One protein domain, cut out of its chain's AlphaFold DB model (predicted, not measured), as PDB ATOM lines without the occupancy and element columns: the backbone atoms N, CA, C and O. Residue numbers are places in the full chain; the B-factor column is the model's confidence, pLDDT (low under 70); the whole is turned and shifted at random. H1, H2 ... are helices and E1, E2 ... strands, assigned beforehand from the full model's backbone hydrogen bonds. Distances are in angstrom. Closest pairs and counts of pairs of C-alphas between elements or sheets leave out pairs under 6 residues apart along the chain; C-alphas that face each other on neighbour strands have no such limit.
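This is residues 170 to 312 of the 1235 residues of an uncharacterized protein of Hyphomicrobium sp. (UniProt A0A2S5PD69). Two twisted sheets lie face to face as a sandwich, their strands running nearly the same line, with helix H1 packed on the larger sheet along E9. The long hairpin of E9 and E10 runs along much of the domain's length. The printed part has 143 residues, with one named helix followed by ten named strands, E1 to E10, and is mostly strand. The larger sheet, in the order E2, E10, E9, E4, E7, E6, is mixed, and the smaller, E1, E3, E8, E5, is antiparallel. The whole is compact, with a radius of gyration of the C-alphas of 15.2 A, and its outline is elongated, 51 by 28 by 23 A.

H1, residues 171 to 184, is on the sheet of E2 (196 to 198), E10 (297 to 311), E9 (280 to 292), E4 (218 to 224), E7 (256 to 261) and E6 (237 to 239), at a height over the sheet of 8.6 A. It runs along the strands, at 13 degrees to E9 on the local plane; the closest C-alphas of the two are those of Ile 178 and Gly 290, 5.6 A apart. In H1, 8 of 10 O i to N i+4 pairs are within hydrogen-bond range. E2 and E10 are parallel, with N 311 and O 197 2.8 A apart. The hairpin E9 and E10 is antiparallel, with N 286 and O 304 2.8 A apart. E9 and E4 are antiparallel, with N 221 and O 287 2.8 A apart. E4 and E7 have N 222 and O 258 at 2.9 A, and the hairpin E6 and E7 has N 239 and O 257 at 2.8 A. The other sheet holds E1 (186 to 190), E3 (202 to 208), E8 (269 to 276) and E5 (228 to 230). Here N 188 and O 206 of E1 and E3 are 2.9 A apart, N 205 and O 272 of E3 and E8 2.8 A, and N 275 and O 229 of E8 and E5 2.8 A. Between the sheets, the closest C-alphas of E1 and E10 are those of Val 187 and Arg 303, 5.9 A apart.

H1 begins at C-alpha 171 (193.241, 20.128, 126.597) and is 20.1 A long. E3 measures 19.7 A, E4 19.5 A and E8 23.1 A. E9 measures 37.4 A. E10 measures 40.3 A, bends by 54 degrees at residue 303 and ends at C-alpha 311 (163.998, 8.550, 91.992).

The C-alphas farthest apart are those of Ser 170 and Ala 312, 50.9 A. The printed part has no cut. The link E6 to E7, residues 240 to 255, is long. Mean pLDDT of the printed part is 85.2; residues 195, 211 to 216, 234 and 264 to 267 are under 70.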
ATOM      1  N   SER A 170     191.990  19.366 131.325       78.31
ATOM      2  CA  SER A 170     192.886  20.110 130.427       78.31
ATOM      3  C   SER A 170     192.747  19.657 128.968       78.31
ATOM      4  O   SER A 170     192.258  18.560 128.685       78.31
ATOM      5  N   CYS A 171     193.220  20.479 128.024       81.94
ATOM      6  CA  CYS A 171     193.241  20.128 126.597       81.94
ATOM      7  C   CYS A 171     193.944  18.775 126.348       81.94
ATOM      8  O   CYS A 171     193.391  17.905 125.671       81.94
ATOM      9  N   ASP A 172     195.083  18.544 127.013       81.94
ATOM     10  CA  ASP A 172     195.872  17.303 126.927       81.94
ATOM     11  C   ASP A 172     195.131  16.061 127.446       81.94
ATOM     12  O   ASP A 172     195.481  14.930 127.111       81.94
ATOM     13  N   GLN A 173     194.090  16.250 128.261       80.12
ATOM     14  CA  GLN A 173     193.230  15.173 128.748       80.12
ATOM     15  C   GLN A 173     192.011  14.942 127.847       80.12
ATOM     16  O   GLN A 173     191.547  13.805 127.733       80.12
ATOM     17  N   GLN A 174     191.473  15.994 127.217       82.94
ATOM     18  CA  GLN A 174     190.273  15.897 126.380       82.94
ATOM     19  C   GLN A 174     190.569  15.353 124.983       82.94
ATOM     20  O   GLN A 174     189.842  14.475 124.515       82.94
ATOM     21  N   LEU A 175     191.641  15.818 124.331       87.12
ATOM     22  CA  LEU A 175     191.951  15.436 122.950       87.12
ATOM     23  C   LEU A 175     192.154  13.920 122.767       87.12
ATOM     24  O   LEU A 175     191.487  13.353 121.900       87.12
ATOM     25  N   PRO A 176     192.939  13.205 123.602       87.38
ATOM     26  CA  PRO A 176     193.109  11.759 123.436       87.38
ATOM     27  C   PRO A 176     191.822  10.960 123.676       87.38
ATOM     28  O   PRO A 176     191.633   9.894 123.087       87.38
ATOM     29  N   LEU A 177     190.928  11.449 124.546       82.94
ATOM     30  CA  LEU A 177     189.626  10.818 124.756       82.94
ATOM     31  C   LEU A 177     188.724  11.022 123.537       82.94
ATOM     32  O   LEU A 177     188.102  10.064 123.082       82.94
ATOM     33  N   ILE A 178     188.683  12.244 122.998       87.31
ATOM     34  CA  ILE A 178     187.952  12.570 121.773       87.31
ATOM     35  C   ILE A 178     188.431  11.677 120.625       87.31
ATOM     36  O   ILE A 178     187.613  11.009 119.994       87.31
ATOM     37  N   ASP A 179     189.744  11.594 120.401       88.06
ATOM     38  CA  ASP A 179     190.331  10.791 119.323       88.06
ATOM     39  C   ASP A 179     190.019   9.295 119.485       88.06
ATOM     40  O   ASP A 179     189.694   8.611 118.507       88.06
ATOM     41  N   ARG A 180     190.023   8.779 120.722       85.75
ATOM     42  CA  ARG A 180     189.623   7.395 121.023       85.75
ATOM     43  C   ARG A 180     188.150   7.134 120.715       85.75
ATOM     44  O   ARG A 180     187.837   6.184 120.006       85.75
ATOM     45  N   VAL A 181     187.237   7.960 121.232       85.31
ATOM     46  CA  VAL A 181     185.792   7.778 121.004       85.31
ATOM     47  C   VAL A 181     185.490   7.877 119.515       85.31
ATOM     48  O   VAL A 181     184.780   7.038 118.960       85.31
ATOM     49  N   LEU A 182     186.083   8.858 118.837       87.50
ATOM     50  CA  LEU A 182     185.935   9.028 117.405       87.50
ATOM     51  C   LEU A 182     186.452   7.803 116.639       87.50
ATOM     52  O   LEU A 182     185.736   7.349 115.749       87.50
ATOM     53  N   SER A 183     187.647   7.283 116.929       87.12
ATOM     54  CA  SER A 183     188.231   6.128 116.216       87.12
ATOM     55  C   SER A 183     187.497   4.808 116.474       87.12
ATOM     56  O   SER A 183     187.395   3.987 115.564       87.12
ATOM     57  N   ASN A 184     186.919   4.630 117.664       87.06
ATOM     58  CA  ASN A 184     186.149   3.434 118.024       87.06
ATOM     59  C   ASN A 184     184.670   3.501 117.613       87.06
ATOM     60  O   ASN A 184     183.967   2.493 117.690       87.06
ATOM     61  N   THR A 185     184.187   4.660 117.156       88.25
ATOM     62  CA  THR A 185     182.820   4.800 116.643       88.25
ATOM     63  C   THR A 185     182.730   4.227 115.232       88.25
ATOM     64  O   THR A 185     183.261   4.802 114.282       88.25
ATOM     65  N   ARG A 186     182.018   3.110 115.085       90.81
ATOM     66  CA  ARG A 186     181.693   2.494 113.795       90.81
ATOM     67  C   ARG A 186     180.293   2.906 113.375       90.81
ATOM     68  O   ARG A 186     179.372   2.853 114.189       90.81
ATOM     69  N   VAL A 187     180.143   3.280 112.112       93.38
ATOM     70  CA  VAL A 187     178.859   3.653 111.518       93.38
ATOM     71  C   VAL A 187     178.622   2.794 110.289       93.38
ATOM     72  O   VAL A 187     179.516   2.624 109.466       93.38
ATOM     73  N   GLU A 188     177.409   2.275 110.170       94.00
ATOM     74  CA  GLU A 188     176.934   1.575 108.987       94.00
ATOM     75  C   GLU A 188     175.706   2.307 108.447       94.00
ATOM     76  O   GLU A 188     174.737   2.549 109.175       94.00
ATOM     77  N   ILE A 189     175.767   2.679 107.167       92.94
ATOM     78  CA  ILE A 189     174.666   3.315 106.447       92.94
ATOM     79  C   ILE A 189     174.072   2.273 105.503       92.94
ATOM     80  O   ILE A 189     174.714   1.859 104.540       92.94
ATOM     81  N   THR A 190     172.841   1.853 105.779       91.44
ATOM     82  CA  THR A 190     172.109   0.873 104.975       91.44
ATOM     83  C   THR A 190     171.046   1.578 104.144       91.44
ATOM     84  O   THR A 190     170.227   2.343 104.664       91.44
ATOM     85  N   THR A 191     171.030   1.289 102.847       88.19
ATOM     86  CA  THR A 191     170.056   1.818 101.890       88.19
ATOM     87  C   THR A 191     169.068   0.722 101.472       88.19
ATOM     88  O   THR A 191     169.410  -0.461 101.523       88.19
ATOM     89  N   PRO A 192     167.844   1.075 101.041       77.12
ATOM     90  CA  PRO A 192     166.852   0.086 100.612       77.12
ATOM     91  C   PRO A 192     167.279  -0.691  99.360       77.12
ATOM     92  O   PRO A 192     166.909  -1.852  99.197       77.12
ATOM     93  N   ARG A 193     168.051  -0.056  98.468       77.56
ATOM     94  CA  ARG A 193     168.682  -0.678  97.295       77.56
ATOM     95  C   ARG A 193     170.125  -0.188  97.171       77.56
ATOM     96  O   ARG A 193     170.446   0.928  97.582       77.56
ATOM     97  N   SER A 194     171.006  -1.011  96.609       73.31
ATOM     98  CA  SER A 194     172.407  -0.649  96.369       73.31
ATOM     99  C   SER A 194     172.503   0.522  95.382       73.31
ATOM    100  O   SER A 194     172.173   0.355  94.211       73.31
ATOM    101  N   GLY A 195     172.938   1.695  95.848       65.25
ATOM    102  CA  GLY A 195     173.187   2.874  95.004       65.25
ATOM    103  C   GLY A 195     171.949   3.635  94.508       65.25
ATOM    104  O   GLY A 195     172.106   4.588  93.751       65.25
ATOM    105  N   GLY A 196     170.734   3.263  94.927       74.81
ATOM    106  CA  GLY A 196     169.500   3.932  94.501       74.81
ATOM    107  C   GLY A 196     168.427   3.953  95.587       74.81
ATOM    108  O   GLY A 196     168.369   3.069  96.442       74.81
ATOM    109  N   ALA A 197     167.564   4.964  95.540       85.00
ATOM    110  CA  ALA A 197     166.414   5.107  96.429       85.00
ATOM    111  C   ALA A 197     165.230   5.718  95.670       85.00
ATOM    112  O   ALA A 197     165.387   6.255  94.577       85.00
ATOM    113  N   THR A 198     164.037   5.635  96.236       86.62
ATOM    114  CA  THR A 198     162.835   6.322  95.760       86.62
ATOM    115  C   THR A 198     162.343   7.273  96.852       86.62
ATOM    116  O   THR A 198     162.518   6.992  98.031       86.62
ATOM    117  N   VAL A 199     161.733   8.405  96.504       87.38
ATOM    118  CA  VAL A 199     161.110   9.300  97.499       87.38
ATOM    119  C   VAL A 199     160.132   8.514  98.384       87.38
ATOM    120  O   VAL A 199     159.314   7.743  97.879       87.38
ATOM    121  N   GLY A 200     160.231   8.705  99.700       87.19
ATOM    122  CA  GLY A 200     159.540   7.922 100.730       87.19
ATOM    123  C   GLY A 200     160.337   6.716 101.252       87.19
ATOM    124  O   GLY A 200     160.002   6.170 102.306       87.19
ATOM    125  N   ASP A 201     161.408   6.302 100.567       90.44
ATOM    126  CA  ASP A 201     162.326   5.288 101.084       90.44
ATOM    127  C   ASP A 201     163.098   5.809 102.304       90.44
ATOM    128  O   ASP A 201     163.343   7.009 102.462       90.44
ATOM    129  N   ARG A 202     163.523   4.872 103.160       91.44
ATOM    130  CA  ARG A 202     164.282   5.163 104.377       91.44
ATOM    131  C   ARG A 202     165.740   4.736 104.266       91.44
ATOM    132  O   ARG A 202     166.027   3.568 104.010       91.44
ATOM    133  N   VAL A 203     166.652   5.655 104.564       93.00
ATOM    134  CA  VAL A 203     168.065   5.363 104.826       93.00
ATOM    135  C   VAL A 203     168.226   5.094 106.314       93.00
ATOM    136  O   VAL A 203     167.819   5.899 107.150       93.00
ATOM    137  N   THR A 204     168.803   3.945 106.652       93.38
ATOM    138  CA  THR A 204     169.105   3.596 108.040       93.38
ATOM    139  C   THR A 204     170.561   3.916 108.336       93.38
ATOM    140  O   THR A 204     171.449   3.423 107.650       93.38
ATOM    141  N   VAL A 205     170.813   4.671 109.400       92.88
ATOM    142  CA  VAL A 205     172.149   4.850 109.968       92.88
ATOM    143  C   VAL A 205     172.192   4.146 111.311       92.88
ATOM    144  O   VAL A 205     171.442   4.483 112.228       92.88
ATOM    145  N   SER A 206     173.059   3.150 111.425       92.44
ATOM    146  CA  SER A 206     173.331   2.466 112.684       92.44
ATOM    147  C   SER A 206     174.746   2.765 113.142       92.44
ATOM    148  O   SER A 206     175.651   2.957 112.329       92.44
ATOM    149  N   TRP A 207     174.937   2.854 114.451       90.25
ATOM    150  CA  TRP A 207     176.251   3.103 115.022       90.25
ATOM    151  C   TRP A 207     176.520   2.194 116.208       90.25
ATOM    152  O   TRP A 207     175.608   1.745 116.904       90.25
ATOM    153  N   SER A 208     177.805   1.964 116.450       89.69
ATOM    154  CA  SER A 208     178.326   1.381 117.677       89.69
ATOM    155  C   SER A 208     179.547   2.174 118.124       89.69
ATOM    156  O   SER A 208     180.363   2.587 117.303       89.69
ATOM    157  N   THR A 209     179.660   2.430 119.419       83.50
ATOM    158  CA  THR A 209     180.778   3.163 120.012       83.50
ATOM    159  C   THR A 209     181.164   2.560 121.362       83.50
ATOM    160  O   THR A 209     180.405   1.803 121.976       83.50
ATOM    161  N   GLU A 210     182.365   2.879 121.831       70.44
ATOM    162  CA  GLU A 210     182.804   2.535 123.180       70.44
ATOM    163  C   GLU A 210     182.142   3.491 124.188       70.44
ATOM    164  O   GLU A 210     181.960   4.672 123.901       70.44
ATOM    165  N   ALA A 211     181.757   3.013 125.377       52.81
ATOM    166  CA  ALA A 211     181.174   3.906 126.376       52.81
ATOM    167  C   ALA A 211     182.191   4.947 126.848       52.81
ATOM    168  O   ALA A 211     183.074   4.647 127.652       52.81
ATOM    169  N   ALA A 212     181.993   6.198 126.441       51.91
ATOM    170  CA  ALA A 212     182.586   7.328 127.126       51.91
ATOM    171  C   ALA A 212     181.888   7.486 128.488       51.91
ATOM    172  O   ALA A 212     180.817   8.074 128.600       51.91
ATOM    173  N   GLN A 213     182.488   6.947 129.555       49.31
ATOM    174  CA  GLN A 213     182.029   7.214 130.929       49.31
ATOM    175  C   GLN A 213     182.271   8.673 131.359       49.31
ATOM    176  O   GLN A 213     181.798   9.087 132.414       49.31
ATOM    177  N   ARG A 214     183.020   9.453 130.565       55.22
ATOM    178  CA  ARG A 214     183.388  10.842 130.860       55.22
ATOM    179  C   ARG A 214     182.834  11.801 129.792       55.22
ATOM    180  O   ARG A 214     182.870  11.453 128.612       55.22
ATOM    181  N   PRO A 215     182.333  12.988 130.180       60.22
ATOM    182  CA  PRO A 215     181.621  13.913 129.297       60.22
ATOM    183  C   PRO A 215     182.571  14.724 128.398       60.22
ATOM    184  O   PRO A 215     182.722  15.921 128.590       60.22
ATOM    185  N   ALA A 216     183.252  14.101 127.432       69.12
ATOM    186  CA  ALA A 216     183.884  14.877 126.355       69.12
ATOM    187  C   ALA A 216     182.814  15.187 125.296       69.12
ATOM    188  O   ALA A 216     182.116  14.248 124.905       69.12
ATOM    189  N   PRO A 217     182.684  16.437 124.809       80.12
ATOM    190  CA  PRO A 217     181.717  16.781 123.771       80.12
ATOM    191  C   PRO A 217     182.084  16.119 122.437       80.12
ATOM    192  O   PRO A 217     182.833  16.663 121.625       80.12
ATOM    193  N   VAL A 218     181.584  14.901 122.235       86.31
ATOM    194  CA  VAL A 218     181.755  14.110 121.014       86.31
ATOM    195  C   VAL A 218     180.382  13.818 120.428       86.31
ATOM    196  O   VAL A 218     179.500  13.311 121.112       86.31
ATOM    197  N   TYR A 219     180.207  14.109 119.149       89.25
ATOM    198  CA  TYR A 219     178.959  13.982 118.419       89.25
ATOM    199  C   TYR A 219     179.157  13.090 117.198       89.25
ATOM    200  O   TYR A 219     180.132  13.232 116.455       89.25
ATOM    201  N   LEU A 220     178.191  12.213 116.951       92.00
ATOM    202  CA  LEU A 220     177.959  11.654 115.631       92.00
ATOM    203  C   LEU A 220     176.937  12.544 114.925       92.00
ATOM    204  O   LEU A 220     175.792  12.648 115.352       92.00
ATOM    205  N   VAL A 221     177.354  13.194 113.846       94.88
ATOM    206  CA  VAL A 221     176.506  14.070 113.041       94.88
ATOM    207  C   VAL A 221     176.155  13.345 111.754       94.88
ATOM    208  O   VAL A 221     177.031  13.080 110.930       94.88
ATOM    209  N   VAL A 222     174.877  13.030 111.575       95.69
ATOM    210  CA  VAL A 222     174.355  12.516 110.310       95.69
ATOM    211  C   VAL A 222     173.777  13.682 109.523       95.69
ATOM    212  O   VAL A 222     172.914  14.396 110.030       95.69
ATOM    213  N   THR A 223     174.253  13.897 108.302       96.25
ATOM    214  CA  THR A 223     173.801  14.995 107.445       96.25
ATOM    215  C   THR A 223     173.103  14.488 106.202       96.25
ATOM    216  O   THR A 223     173.474  13.446 105.665       96.25
ATOM    217  N   ALA A 224     172.096  15.232 105.752       95.06
ATOM    218  CA  ALA A 224     171.393  14.995 104.499       95.06
ATOM    219  C   ALA A 224     171.281  16.303 103.704       95.06
ATOM    220  O   ALA A 224     170.819  17.317 104.237       95.06
ATOM    221  N   THR A 225     171.709  16.273 102.439       91.50
ATOM    222  CA  THR A 225     171.679  17.447 101.544       91.50
ATOM    223  C   THR A 225     170.277  17.764 101.021       91.50
ATOM    224  O   THR A 225     169.997  18.910 100.686       91.50
ATOM    225  N   GLY A 226     169.404  16.757 100.926       87.69
ATOM    226  CA  GLY A 226     168.003  16.910 100.535       87.69
ATOM    227  C   GLY A 226     167.072  17.156 101.721       87.69
ATOM    228  O   GLY A 226     167.450  17.014 102.886       87.69
ATOM    229  N   ALA A 227     165.815  17.483 101.419       90.88
ATOM    230  CA  ALA A 227     164.761  17.492 102.421       90.88
ATOM    231  C   ALA A 227     164.526  16.066 102.932       90.88
ATOM    232  O   ALA A 227     164.301  15.143 102.145       90.88
ATOM    233  N   VAL A 228     164.522  15.902 104.251       93.38
ATOM    234  CA  VAL A 228     164.303  14.606 104.895       93.38
ATOM    235  C   VAL A 228     163.293  14.713 106.023       93.38
ATOM    236  O   VAL A 228     163.089  15.786 106.591       93.38
ATOM    237  N   ARG A 229     162.689  13.577 106.361       91.88
ATOM    238  CA  ARG A 229     161.944  13.375 107.601       91.88
ATOM    239  C   ARG A 229     162.691  12.365 108.454       91.88
ATOM    240  O   ARG A 229     163.279  11.423 107.929       91.88
ATOM    241  N   VAL A 230     162.686  12.557 109.764       89.38
ATOM    242  CA  VAL A 230     163.386  11.656 110.683       89.38
ATOM    243  C   VAL A 230     162.361  10.847 111.448       89.38
ATOM    244  O   VAL A 230     161.449  11.407 112.058       89.38
ATOM    245  N   ASP A 231     162.498   9.521 111.394       84.06
ATOM    246  CA  ASP A 231     161.687   8.661 112.242       84.06
ATOM    247  C   ASP A 231     162.004   8.984 113.708       84.06
ATOM    248  O   ASP A 231     163.158   9.275 114.044       84.06
ATOM    249  N   PRO A 232     161.011   8.918 114.602       73.56
ATOM    250  CA  PRO A 232     161.222   9.386 115.955       73.56
ATOM    251  C   PRO A 232     162.326   8.640 116.700       73.56
ATOM    252  O   PRO A 232     162.375   7.407 116.692       73.56
ATOM    253  N   THR A 233     163.185   9.399 117.377       71.88
ATOM    254  CA  THR A 233     164.342   8.885 118.111       71.88
ATOM    255  C   THR A 233     164.539   9.649 119.417       71.88
ATOM    256  O   THR A 233     164.459  10.871 119.452       71.88
ATOM    257  N   GLU A 234     164.835   8.918 120.493       63.00
ATOM    258  CA  GLU A 234     165.085   9.465 121.835       63.00
ATOM    259  C   GLU A 234     166.560   9.864 122.045       63.00
ATOM    260  O   GLU A 234     167.006  10.033 123.179       63.00
ATOM    261  N   HIS A 235     167.370   9.923 120.977       70.81
ATOM    262  CA  HIS A 235     168.832  10.055 121.065       70.81
ATOM    263  C   HIS A 235     169.445  11.106 120.122       70.81
ATOM    264  O   HIS A 235     170.653  11.070 119.896       70.81
ATOM    265  N   ALA A 236     168.656  12.038 119.569       80.31
ATOM    266  CA  ALA A 236     169.171  13.010 118.601       80.31
ATOM    267  C   ALA A 236     168.589  14.424 118.738       80.31
ATOM    268  O   ALA A 236     167.386  14.603 118.904       80.31
ATOM    269  N   ILE A 237     169.458  15.421 118.573       86.19
ATOM    270  CA  ILE A 237     169.089  16.813 118.305       86.19
ATOM    271  C   ILE A 237     168.997  16.966 116.789       86.19
ATOM    272  O   ILE A 237     169.937  16.612 116.078       86.19
ATOM    273  N   VAL A 238     167.890  17.493 116.277       89.06
ATOM    274  CA  VAL A 238     167.733  17.695 114.834       89.06
ATOM    275  C   VAL A 238     167.756  19.174 114.515       89.06
ATOM    276  O   VAL A 238     167.020  19.948 115.111       89.06
ATOM    277  N   LEU A 239     168.614  19.542 113.571       92.56
ATOM    278  CA  LEU A 239     168.881  20.910 113.166       92.56
ATOM    279  C   LEU A 239     168.669  21.034 111.656       92.56
ATOM    280  O   LEU A 239     169.403  20.442 110.861       92.56
ATOM    281  N   LEU A 240     167.679  21.821 111.255       93.00
ATOM    282  CA  LEU A 240     167.453  22.214 109.869       93.00
ATOM    283  C   LEU A 240     168.607  23.091 109.342       93.00
ATOM    284  O   LEU A 240     169.440  23.569 110.128       93.00
ATOM    285  N   PRO A 241     168.717  23.288 108.015       93.06
ATOM    286  CA  PRO A 241     169.742  24.149 107.435       93.06
ATOM    287  C   PRO A 241     169.791  25.529 108.105       93.06
ATOM    288  O   PRO A 241     168.763  26.124 108.420       93.06
ATOM    289  N   LYS A 242     171.003  26.047 108.314       90.56
ATOM    290  CA  LYS A 242     171.323  27.336 108.955       90.56
ATOM    291  C   LYS A 242     171.004  27.443 110.453       90.56
ATOM    292  O   LYS A 242     171.337  28.461 111.051       90.56
ATOM    293  N   ALA A 243     170.416  26.424 111.086       90.31
ATOM    294  CA  ALA A 243     170.283  26.390 112.545       90.31
ATOM    295  C   ALA A 243     171.665  26.353 113.232       90.31
ATOM    296  O   ALA A 243     172.617  25.768 112.695       90.31
ATOM    297  N   ARG A 244     171.782  26.950 114.423       88.62
ATOM    298  CA  ARG A 244     173.030  26.951 115.205       88.62
ATOM    299  C   ARG A 244     173.402  25.523 115.616       88.62
ATOM    300  O   ARG A 244     172.548  24.760 116.052       88.62
ATOM    301  N   PHE A 245     174.677  25.169 115.487       90.94
ATOM    302  CA  PHE A 245     175.230  23.905 115.986       90.94
ATOM    303  C   PHE A 245     175.776  24.091 117.420       90.94
ATOM    304  O   PHE A 245     176.157  25.218 117.753       90.94
ATOM    305  N   PRO A 246     175.859  23.040 118.264       87.44
ATOM    306  CA  PRO A 246     176.545  23.112 119.558       87.44
ATOM    307  C   PRO A 246     177.902  23.834 119.501       87.44
ATOM    308  O   PRO A 246     178.689  23.621 118.576       87.44
ATOM    309  N   PHE A 247     178.173  24.693 120.483       84.69
ATOM    310  CA  PHE A 247     179.358  25.557 120.582       84.69
ATOM    311  C   PHE A 247     179.535  26.557 119.428       84.69
ATOM    312  O   PHE A 247     180.615  27.124 119.265       84.69
ATOM    313  N   GLY A 248     178.501  26.773 118.607       83.00
ATOM    314  CA  GLY A 248     178.575  27.655 117.441       83.00
ATOM    315  C   GLY A 248     179.516  27.144 116.346       83.00
ATOM    316  O   GLY A 248     180.083  27.946 115.611       83.00
ATOM    317  N   LEU A 249     179.727  25.824 116.251       88.75
ATOM    318  CA  LEU A 249     180.622  25.239 115.248       88.75
ATOM    319  C   LEU A 249     179.994  25.239 113.845       88.75
ATOM    320  O   LEU A 249     178.840  24.854 113.658       88.75
ATOM    321  N   ASN A 250     180.801  25.536 112.829       89.56
ATOM    322  CA  ASN A 250     180.356  25.514 111.435       89.56
ATOM    323  C   ASN A 250     180.445  24.087 110.871       89.56
ATOM    324  O   ASN A 250     181.448  23.685 110.277       89.56
ATOM    325  N   VAL A 251     179.398  23.289 111.090       90.88
ATOM    326  CA  VAL A 251     179.299  21.904 110.603       90.88
ATOM    327  C   VAL A 251     178.143  21.800 109.617       90.88
ATOM    328  O   VAL A 251     176.993  21.924 110.027       90.88
ATOM    329  N   GLU A 252     178.458  21.555 108.338       93.06
ATOM    330  CA  GLU A 252     177.506  21.215 107.258       93.06
ATOM    331  C   GLU A 252     176.230  22.083 107.249       93.06
ATOM    332  O   GLU A 252     175.117  21.579 107.132       93.06
ATOM    333  N   GLU A 253     176.376  23.404 107.397       91.38
ATOM    334  CA  GLU A 253     175.271  24.337 107.683       91.38
ATOM    335  C   GLU A 253     174.140  24.353 106.652       91.38
ATOM    336  O   GLU A 253     173.019  24.720 106.986       91.38
ATOM    337  N   GLN A 254     174.407  23.964 105.405       91.94
ATOM    338  CA  GLN A 254     173.387  23.902 104.351       91.94
ATOM    339  C   GLN A 254     172.578  22.595 104.373       91.94
ATOM    340  O   GLN A 254     171.627  22.456 103.611       91.94
ATOM    341  N   SER A 255     172.947  21.637 105.226       94.56
ATOM    342  CA  SER A 255     172.305  20.326 105.327       94.56
ATOM    343  C   SER A 255     171.407  20.232 106.559       94.56
ATOM    344  O   SER A 255     171.641  20.882 107.582       94.56
ATOM    345  N   THR A 256     170.416  19.341 106.495       95.38
ATOM    346  CA  THR A 256     169.752  18.862 107.716       95.38
ATOM    347  C   THR A 256     170.766  18.047 108.512       95.38
ATOM    348  O   THR A 256     171.432  17.181 107.943       95.38
ATOM    349  N   ARG A 257     170.914  18.332 109.806       95.12
ATOM    350  CA  ARG A 257     171.911  17.724 110.697       95.12
ATOM    351  C   ARG A 257     171.206  17.035 111.852       95.12
ATOM    352  O   ARG A 257     170.480  17.666 112.611       95.12
ATOM    353  N   ILE A 258     171.444  15.740 111.989       93.56
ATOM    354  CA  ILE A 258     170.926  14.908 113.068       93.56
ATOM    355  C   ILE A 258     172.111  14.606 113.974       93.56
ATOM    356  O   ILE A 258     173.016  13.849 113.618       93.56
ATOM    357  N   VAL A 259     172.147  15.287 115.109       91.19
ATOM    358  CA  VAL A 259     173.272  15.332 116.035       91.19
ATOM    359  C   VAL A 259     173.002  14.360 117.172       91.19
ATOM    360  O   VAL A 259     172.135  14.588 118.013       91.19
ATOM    361  N   VAL A 260     173.754  13.266 117.194       88.75
ATOM    362  CA  VAL A 260     173.713  12.251 118.245       88.75
ATOM    363  C   VAL A 260     174.883  12.510 119.198       88.75
ATOM    364  O   VAL A 260     176.034  12.261 118.821       88.75
ATOM    365  N   PRO A 261     174.646  13.021 120.419       84.19
ATOM    366  CA  PRO A 261     175.708  13.158 121.406       84.19
ATOM    367  C   PRO A 261     176.189  11.766 121.838       84.19
ATOM    368  O   PRO A 261     175.403  10.926 122.255       84.19
ATOM    369  N   LEU A 262     177.490  11.497 121.739       81.06
ATOM    370  CA  LEU A 262     178.114  10.228 122.146       81.06
ATOM    371  C   LEU A 262     178.620  10.260 123.602       81.06
ATOM    372  O   LEU A 262     179.437   9.435 124.010       81.06
ATOM    373  N   TYR A 263     178.131  11.215 124.392       73.31
ATOM    374  CA  TYR A 263     178.435  11.419 125.810       73.31
ATOM    375  C   TYR A 263     177.134  11.556 126.618       73.31
ATOM    376  O   TYR A 263     176.045  11.626 126.055       73.31
ATOM    377  N   GLY A 264     177.215  11.561 127.955       61.31
ATOM    378  CA  GLY A 264     176.049  11.860 128.804       61.31
ATOM    379  C   GLY A 264     174.992  10.747 128.912       61.31
ATOM    380  O   GLY A 264     173.836  11.026 129.216       61.31
ATOM    381  N   GLY A 265     175.362   9.478 128.697       57.91
ATOM    382  CA  GLY A 265     174.456   8.337 128.908       57.91
ATOM    383  C   GLY A 265     173.557   7.981 127.716       57.91
ATOM    384  O   GLY A 265     172.498   7.381 127.913       57.91
ATOM    385  N   VAL A 266     173.970   8.339 126.497       63.19
ATOM    386  CA  VAL A 266     173.382   7.859 125.234       63.19
ATOM    387  C   VAL A 266     173.781   6.392 124.978       63.19
ATOM    388  O   VAL A 266     174.869   5.977 125.393       63.19
ATOM    389  N   PRO A 267     172.926   5.568 124.332       64.62
ATOM    390  CA  PRO A 267     173.234   4.167 124.072       64.62
ATOM    391  C   PRO A 267     174.520   3.976 123.261       64.62
ATOM    392  O   PRO A 267     174.743   4.634 122.245       64.62
ATOM    393  N   ARG A 268     175.333   2.992 123.677       75.12
ATOM    394  CA  ARG A 268     176.553   2.557 122.963       75.12
ATOM    395  C   ARG A 268     176.276   2.146 121.521       75.12
ATOM    396  O   ARG A 268     177.164   2.202 120.681       75.12
ATOM    397  N   THR A 269     175.061   1.694 121.257       83.62
ATOM    398  CA  THR A 269     174.578   1.308 119.939       83.62
ATOM    399  C   THR A 269     173.255   1.991 119.690       83.62
ATOM    400  O   THR A 269     172.397   1.983 120.574       83.62
ATOM    401  N   GLY A 270     173.047   2.508 118.490       84.69
ATOM    402  CA  GLY A 270     171.760   3.072 118.123       84.69
ATOM    403  C   GLY A 270     171.482   2.958 116.640       84.69
ATOM    404  O   GLY A 270     172.340   2.571 115.844       84.69
ATOM    405  N   LYS A 271     170.233   3.250 116.297       88.19
ATOM    406  CA  LYS A 271     169.724   3.223 114.937       88.19
ATOM    407  C   LYS A 271     168.844   4.443 114.720       88.19
ATOM    408  O   LYS A 271     168.029   4.790 115.568       88.19
ATOM    409  N   LEU A 272     169.019   5.058 113.564       88.56
ATOM    410  CA  LEU A 272     168.282   6.211 113.087       88.56
ATOM    411  C   LEU A 272     167.774   5.894 111.683       88.56
ATOM    412  O   LEU A 272     168.533   5.404 110.850       88.56
ATOM    413  N   SER A 273     166.507   6.185 111.423       91.06
ATOM    414  CA  SER A 273     165.904   6.024 110.101       91.06
ATOM    415  C   SER A 273     165.512   7.392 109.553       91.06
ATOM    416  O   SER A 273     164.890   8.193 110.252       91.06
ATOM    417  N   ILE A 274     165.891   7.657 108.306       92.62
ATOM    418  CA  ILE A 274     165.712   8.942 107.628       92.62
ATOM    419  C   ILE A 274     164.914   8.694 106.350       92.62
ATOM    420  O   ILE A 274     165.395   8.003 105.458       92.62
ATOM    421  N   GLU A 275     163.704   9.233 106.264       93.00
ATOM    422  CA  GLU A 275     162.857   9.200 105.069       93.00
ATOM    423  C   GLU A 275     163.266  10.324 104.103       93.00
ATOM    424  O   GLU A 275     163.369  11.491 104.489       93.00
ATOM    425  N   LEU A 276     163.500   9.973 102.837       92.31
ATOM    426  CA  LEU A 276     163.903  10.907 101.781       92.31
ATOM    427  C   LEU A 276     162.665  11.563 101.157       92.31
ATOM    428  O   LEU A 276     161.766  10.856 100.705       92.31
ATOM    429  N   LEU A 277     162.612  12.897 101.098       90.69
ATOM    430  CA  LEU A 277     161.415  13.620 100.629       90.69
ATOM    431  C   LEU A 277     161.576  14.269  99.256       90.69
ATOM    432  O   LEU A 277     160.582  14.607  98.621       90.69
ATOM    433  N   THR A 278     162.811  14.454  98.800       88.19
ATOM    434  CA  THR A 278     163.132  15.056  97.499       88.19
ATOM    435  C   THR A 278     163.761  14.033  96.561       88.19
ATOM    436  O   THR A 278     164.444  13.116  97.010       88.19
ATOM    437  N   ALA A 279     163.524  14.180  95.263       84.00
ATOM    438  CA  ALA A 279     164.166  13.404  94.210       84.00
ATOM    439  C   ALA A 279     165.460  14.094  93.741       84.00
ATOM    440  O   ALA A 279     165.655  15.287  93.973       84.00
ATOM    441  N   GLY A 280     166.322  13.352  93.048       80.44
ATOM    442  CA  GLY A 280     167.610  13.802  92.527       80.44
ATOM    443  C   GLY A 280     168.811  13.360  93.374       80.44
ATOM    444  O   GLY A 280     168.646  12.618  94.349       80.44
ATOM    445  N   PRO A 281     170.026  13.814  93.011       84.31
ATOM    446  CA  PRO A 281     171.253  13.453  93.708       84.31
ATOM    447  C   PRO A 281     171.245  13.952  95.154       84.31
ATOM    448  O   PRO A 281     171.107  15.148  95.419       84.31
ATOM    449  N   GLN A 282     171.428  13.039  96.101       88.69
ATOM    450  CA  GLN A 282     171.519  13.348  97.524       88.69
ATOM    451  C   GLN A 282     172.711  12.653  98.154       88.69
ATOM    452  O   GLN A 282     173.125  11.573  97.735       88.69
ATOM    453  N   GLN A 283     173.253  13.276  99.194       91.19
ATOM    454  CA  GLN A 283     174.289  12.674 100.013       91.19
ATOM    455  C   GLN A 283     173.794  12.544 101.442       91.19
ATOM    456  O   GLN A 283     173.309  13.514 102.029       91.19
ATOM    457  N   VAL A 284     173.962  11.343 101.994       93.94
ATOM    458  CA  VAL A 284     173.845  11.092 103.429       93.94
ATOM    459  C   VAL A 284     175.238  10.798 103.961       93.94
ATOM    460  O   VAL A 284     175.893   9.859 103.505       93.94
ATOM    461  N   ARG A 285     175.711  11.613 104.906       95.06
ATOM    462  CA  ARG A 285     177.072  11.519 105.453       95.06
ATOM    463  C   ARG A 285     177.014  11.366 106.961       95.06
ATOM    464  O   ARG A 285     176.212  12.010 107.625       95.06
ATOM    465  N   ALA A 286     177.887  10.535 107.503       95.31
ATOM    466  CA  ALA A 286     178.115  10.391 108.928       95.31
ATOM    467  C   ALA A 286     179.484  10.981 109.268       95.31
ATOM    468  O   ALA A 286     180.512  10.571 108.725       95.31
ATOM    469  N   ILE A 287     179.502  11.956 110.169       95.00
ATOM    470  CA  ILE A 287     180.699  12.704 110.546       95.00
ATOM    471  C   ILE A 287     180.839  12.633 112.061       95.00
ATOM    472  O   ILE A 287     179.937  13.016 112.799       95.00
ATOM    473  N   GLY A 288     181.984  12.160 112.537       92.75
ATOM    474  CA  GLY A 288     182.356  12.282 113.937       92.75
ATOM    475  C   GLY A 288     182.960  13.660 114.199       92.75
ATOM    476  O   GLY A 288     183.922  14.040 113.529       92.75
ATOM    477  N   ILE A 289     182.403  14.392 115.161       92.81
ATOM    478  CA  ILE A 289     182.878  15.706 115.605       92.81
ATOM    479  C   ILE A 289     183.205  15.618 117.089       92.81
ATOM    480  O   ILE A 289     182.369  15.191 117.872       92.81
ATOM    481  N   GLY A 290     184.396  16.036 117.495       89.62
ATOM    482  CA  GLY A 290     184.731  16.206 118.904       89.62
ATOM    483  C   GLY A 290     185.282  17.595 119.158       89.62
ATOM    484  O   GLY A 290     186.059  18.090 118.347       89.62
ATOM    485  N   HIS A 291     184.882  18.228 120.253       89.25
ATOM    486  CA  HIS A 291     185.294  19.589 120.577       89.25
ATOM    487  C   HIS A 291     185.917  19.648 121.971       89.25
ATOM    488  O   HIS A 291     185.257  19.344 122.965       89.25
ATOM    489  N   ALA A 292     187.191  20.036 122.039       86.38
ATOM    490  CA  ALA A 292     187.904  20.255 123.287       86.38
ATOM    491  C   ALA A 292     187.720  21.712 123.731       86.38
ATOM    492  O   ALA A 292     188.364  22.621 123.206       86.38
ATOM    493  N   GLN A 293     186.849  21.933 124.715       79.31
ATOM    494  CA  GLN A 293     186.476  23.274 125.182       79.31
ATOM    495  C   GLN A 293     187.660  24.124 125.695       79.31
ATOM    496  O   GLN A 293     187.732  25.294 125.314       79.31
ATOM    497  N   PRO A 294     188.617  23.592 126.493       81.81
ATOM    498  CA  PRO A 294     189.682  24.405 127.094       81.81
ATOM    499  C   PRO A 294     190.594  25.089 126.070       81.81
ATOM    500  O   PRO A 294     191.072  26.192 126.306       81.81
ATOM    501  N   CYS A 295     190.837  24.430 124.935       84.69
ATOM    502  CA  CYS A 295     191.706  24.915 123.858       84.69
ATOM    503  C   CYS A 295     190.938  25.299 122.586       84.69
ATOM    504  O   CYS A 295     191.551  25.728 121.612       84.69
ATOM    505  N   ARG A 296     189.602  25.170 122.595       84.56
ATOM    506  CA  ARG A 296     188.706  25.420 121.452       84.56
ATOM    507  C   ARG A 296     189.099  24.652 120.186       84.56
ATOM    508  O   ARG A 296     188.851  25.108 119.071       84.56
ATOM    509  N   GLU A 297     189.704  23.481 120.349       86.31
ATOM    510  CA  GLU A 297     190.174  22.660 119.238       86.31
ATOM    511  C   GLU A 297     189.105  21.636 118.838       86.31
ATOM    512  O   GLU A 297     188.503  20.976 119.688       86.31
ATOM    513  N   THR A 298     188.862  21.488 117.534       90.56
ATOM    514  CA  THR A 298     187.833  20.588 116.995       90.56
ATOM    515  C   THR A 298     188.474  19.463 116.187       90.56
ATOM    516  O   THR A 298     189.263  19.697 115.273       90.56
ATOM    517  N   ARG A 299     188.111  18.221 116.503       91.44
ATOM    518  CA  ARG A 299     188.449  17.011 115.749       91.44
ATOM    519  C   ARG A 299     187.284  16.638 114.843       91.44
ATOM    520  O   ARG A 299     186.132  16.632 115.273       91.44
ATOM    521  N   ARG A 300     187.587  16.296 113.590       92.06
ATOM    522  CA  ARG A 300     186.605  15.873 112.585       92.06
ATOM    523  C   ARG A 300     187.085  14.604 111.894       92.06
ATOM    524  O   ARG A 300     188.231  14.536 111.465       92.06
ATOM    525  N   GLY A 301     186.200  13.626 111.736       86.69
ATOM    526  CA  GLY A 301     186.481  12.414 110.969       86.69
ATOM    527  C   GLY A 301     185.255  11.924 110.209       86.69
ATOM    528  O   GLY A 301     184.178  11.817 110.790       86.69
ATOM    529  N   SER A 302     185.411  11.604 108.922       86.25
ATOM    530  CA  SER A 302     184.359  10.912 108.163       86.25
ATOM    531  C   SER A 302     184.149   9.507 108.733       86.25
ATOM    532  O   SER A 302     185.113   8.829 109.100       86.25
ATOM    533  N   ARG A 303     182.893   9.084 108.872       88.06
ATOM    534  CA  ARG A 303     182.507   7.771 109.416       88.06
ATOM    535  C   ARG A 303     181.768   6.901 108.409       88.06
ATOM    536  O   ARG A 303     181.629   5.708 108.637       88.06
ATOM    537  N   GLY A 304     181.343   7.493 107.304       86.44
ATOM    538  CA  GLY A 304     180.663   6.826 106.209       86.44
ATOM    539  C   GLY A 304     179.907   7.854 105.390       86.44
ATOM    540  O   GLY A 304     179.456   8.871 105.915       86.44
ATOM    541  N   GLU A 305     179.767   7.602 104.102       91.56
ATOM    542  CA  GLU A 305     178.898   8.388 103.243       91.56
ATOM    543  C   GLU A 305     178.285   7.495 102.182       91.56
ATOM    544  O   GLU A 305     178.867   6.486 101.781       91.56
ATOM    545  N   VAL A 306     177.092   7.872 101.749       91.38
ATOM    546  CA  VAL A 306     176.432   7.252 100.615       91.38
ATOM    547  C   VAL A 306     175.886   8.346  99.714       91.38
ATOM    548  O   VAL A 306     175.179   9.255 100.160       91.38
ATOM    549  N   ALA A 307     176.252   8.265  98.440       90.12
ATOM    550  CA  ALA A 307     175.623   9.035  97.384       90.12
ATOM    551  C   ALA A 307     174.422   8.241  96.865       90.12
ATOM    552  O   ALA A 307     174.527   7.044  96.591       90.12
ATOM    553  N   LEU A 308     173.281   8.910  96.764       87.06
ATOM    554  CA  LEU A 308     172.017   8.337  96.330       87.06
ATOM    555  C   LEU A 308     171.510   9.125  95.134       87.06
ATOM    556  O   LEU A 308     171.413  10.349  95.203       87.06
ATOM    557  N   ASP A 309     171.130   8.422  94.075       83.62
ATOM    558  CA  ASP A 309     170.237   8.988  93.071       83.62
ATOM    559  C   ASP A 309     168.794   8.631  93.449       83.62
ATOM    560  O   ASP A 309     168.372   7.472  93.355       83.62
ATOM    561  N   VAL A 310     168.068   9.611  93.997       85.12
ATOM    562  CA  VAL A 310     166.718   9.404  94.529       85.12
ATOM    563  C   VAL A 310     165.700   9.600  93.411       85.12
ATOM    564  O   VAL A 310     165.453  10.712  92.952       85.12
ATOM    565  N   GLN A 311     165.066   8.518  92.985       82.62
ATOM    566  CA  GLN A 311     163.998   8.550  91.992       82.62
ATOM    567  C   GLN A 311     162.724   9.161  92.584       82.62
ATOM    568  O   GLN A 311     162.444   9.007  93.776       82.62
ATOM    569  N   ALA A 312     161.931   9.842  91.756       77.56
ATOM    570  CA  ALA A 312     160.656  10.399  92.199       77.56
ATOM    571  C   ALA A 312     159.697   9.301  92.686       77.56
ATOM    572  O   ALA A 312     159.758   8.153  92.244       77.56
TER     573      ALA A 312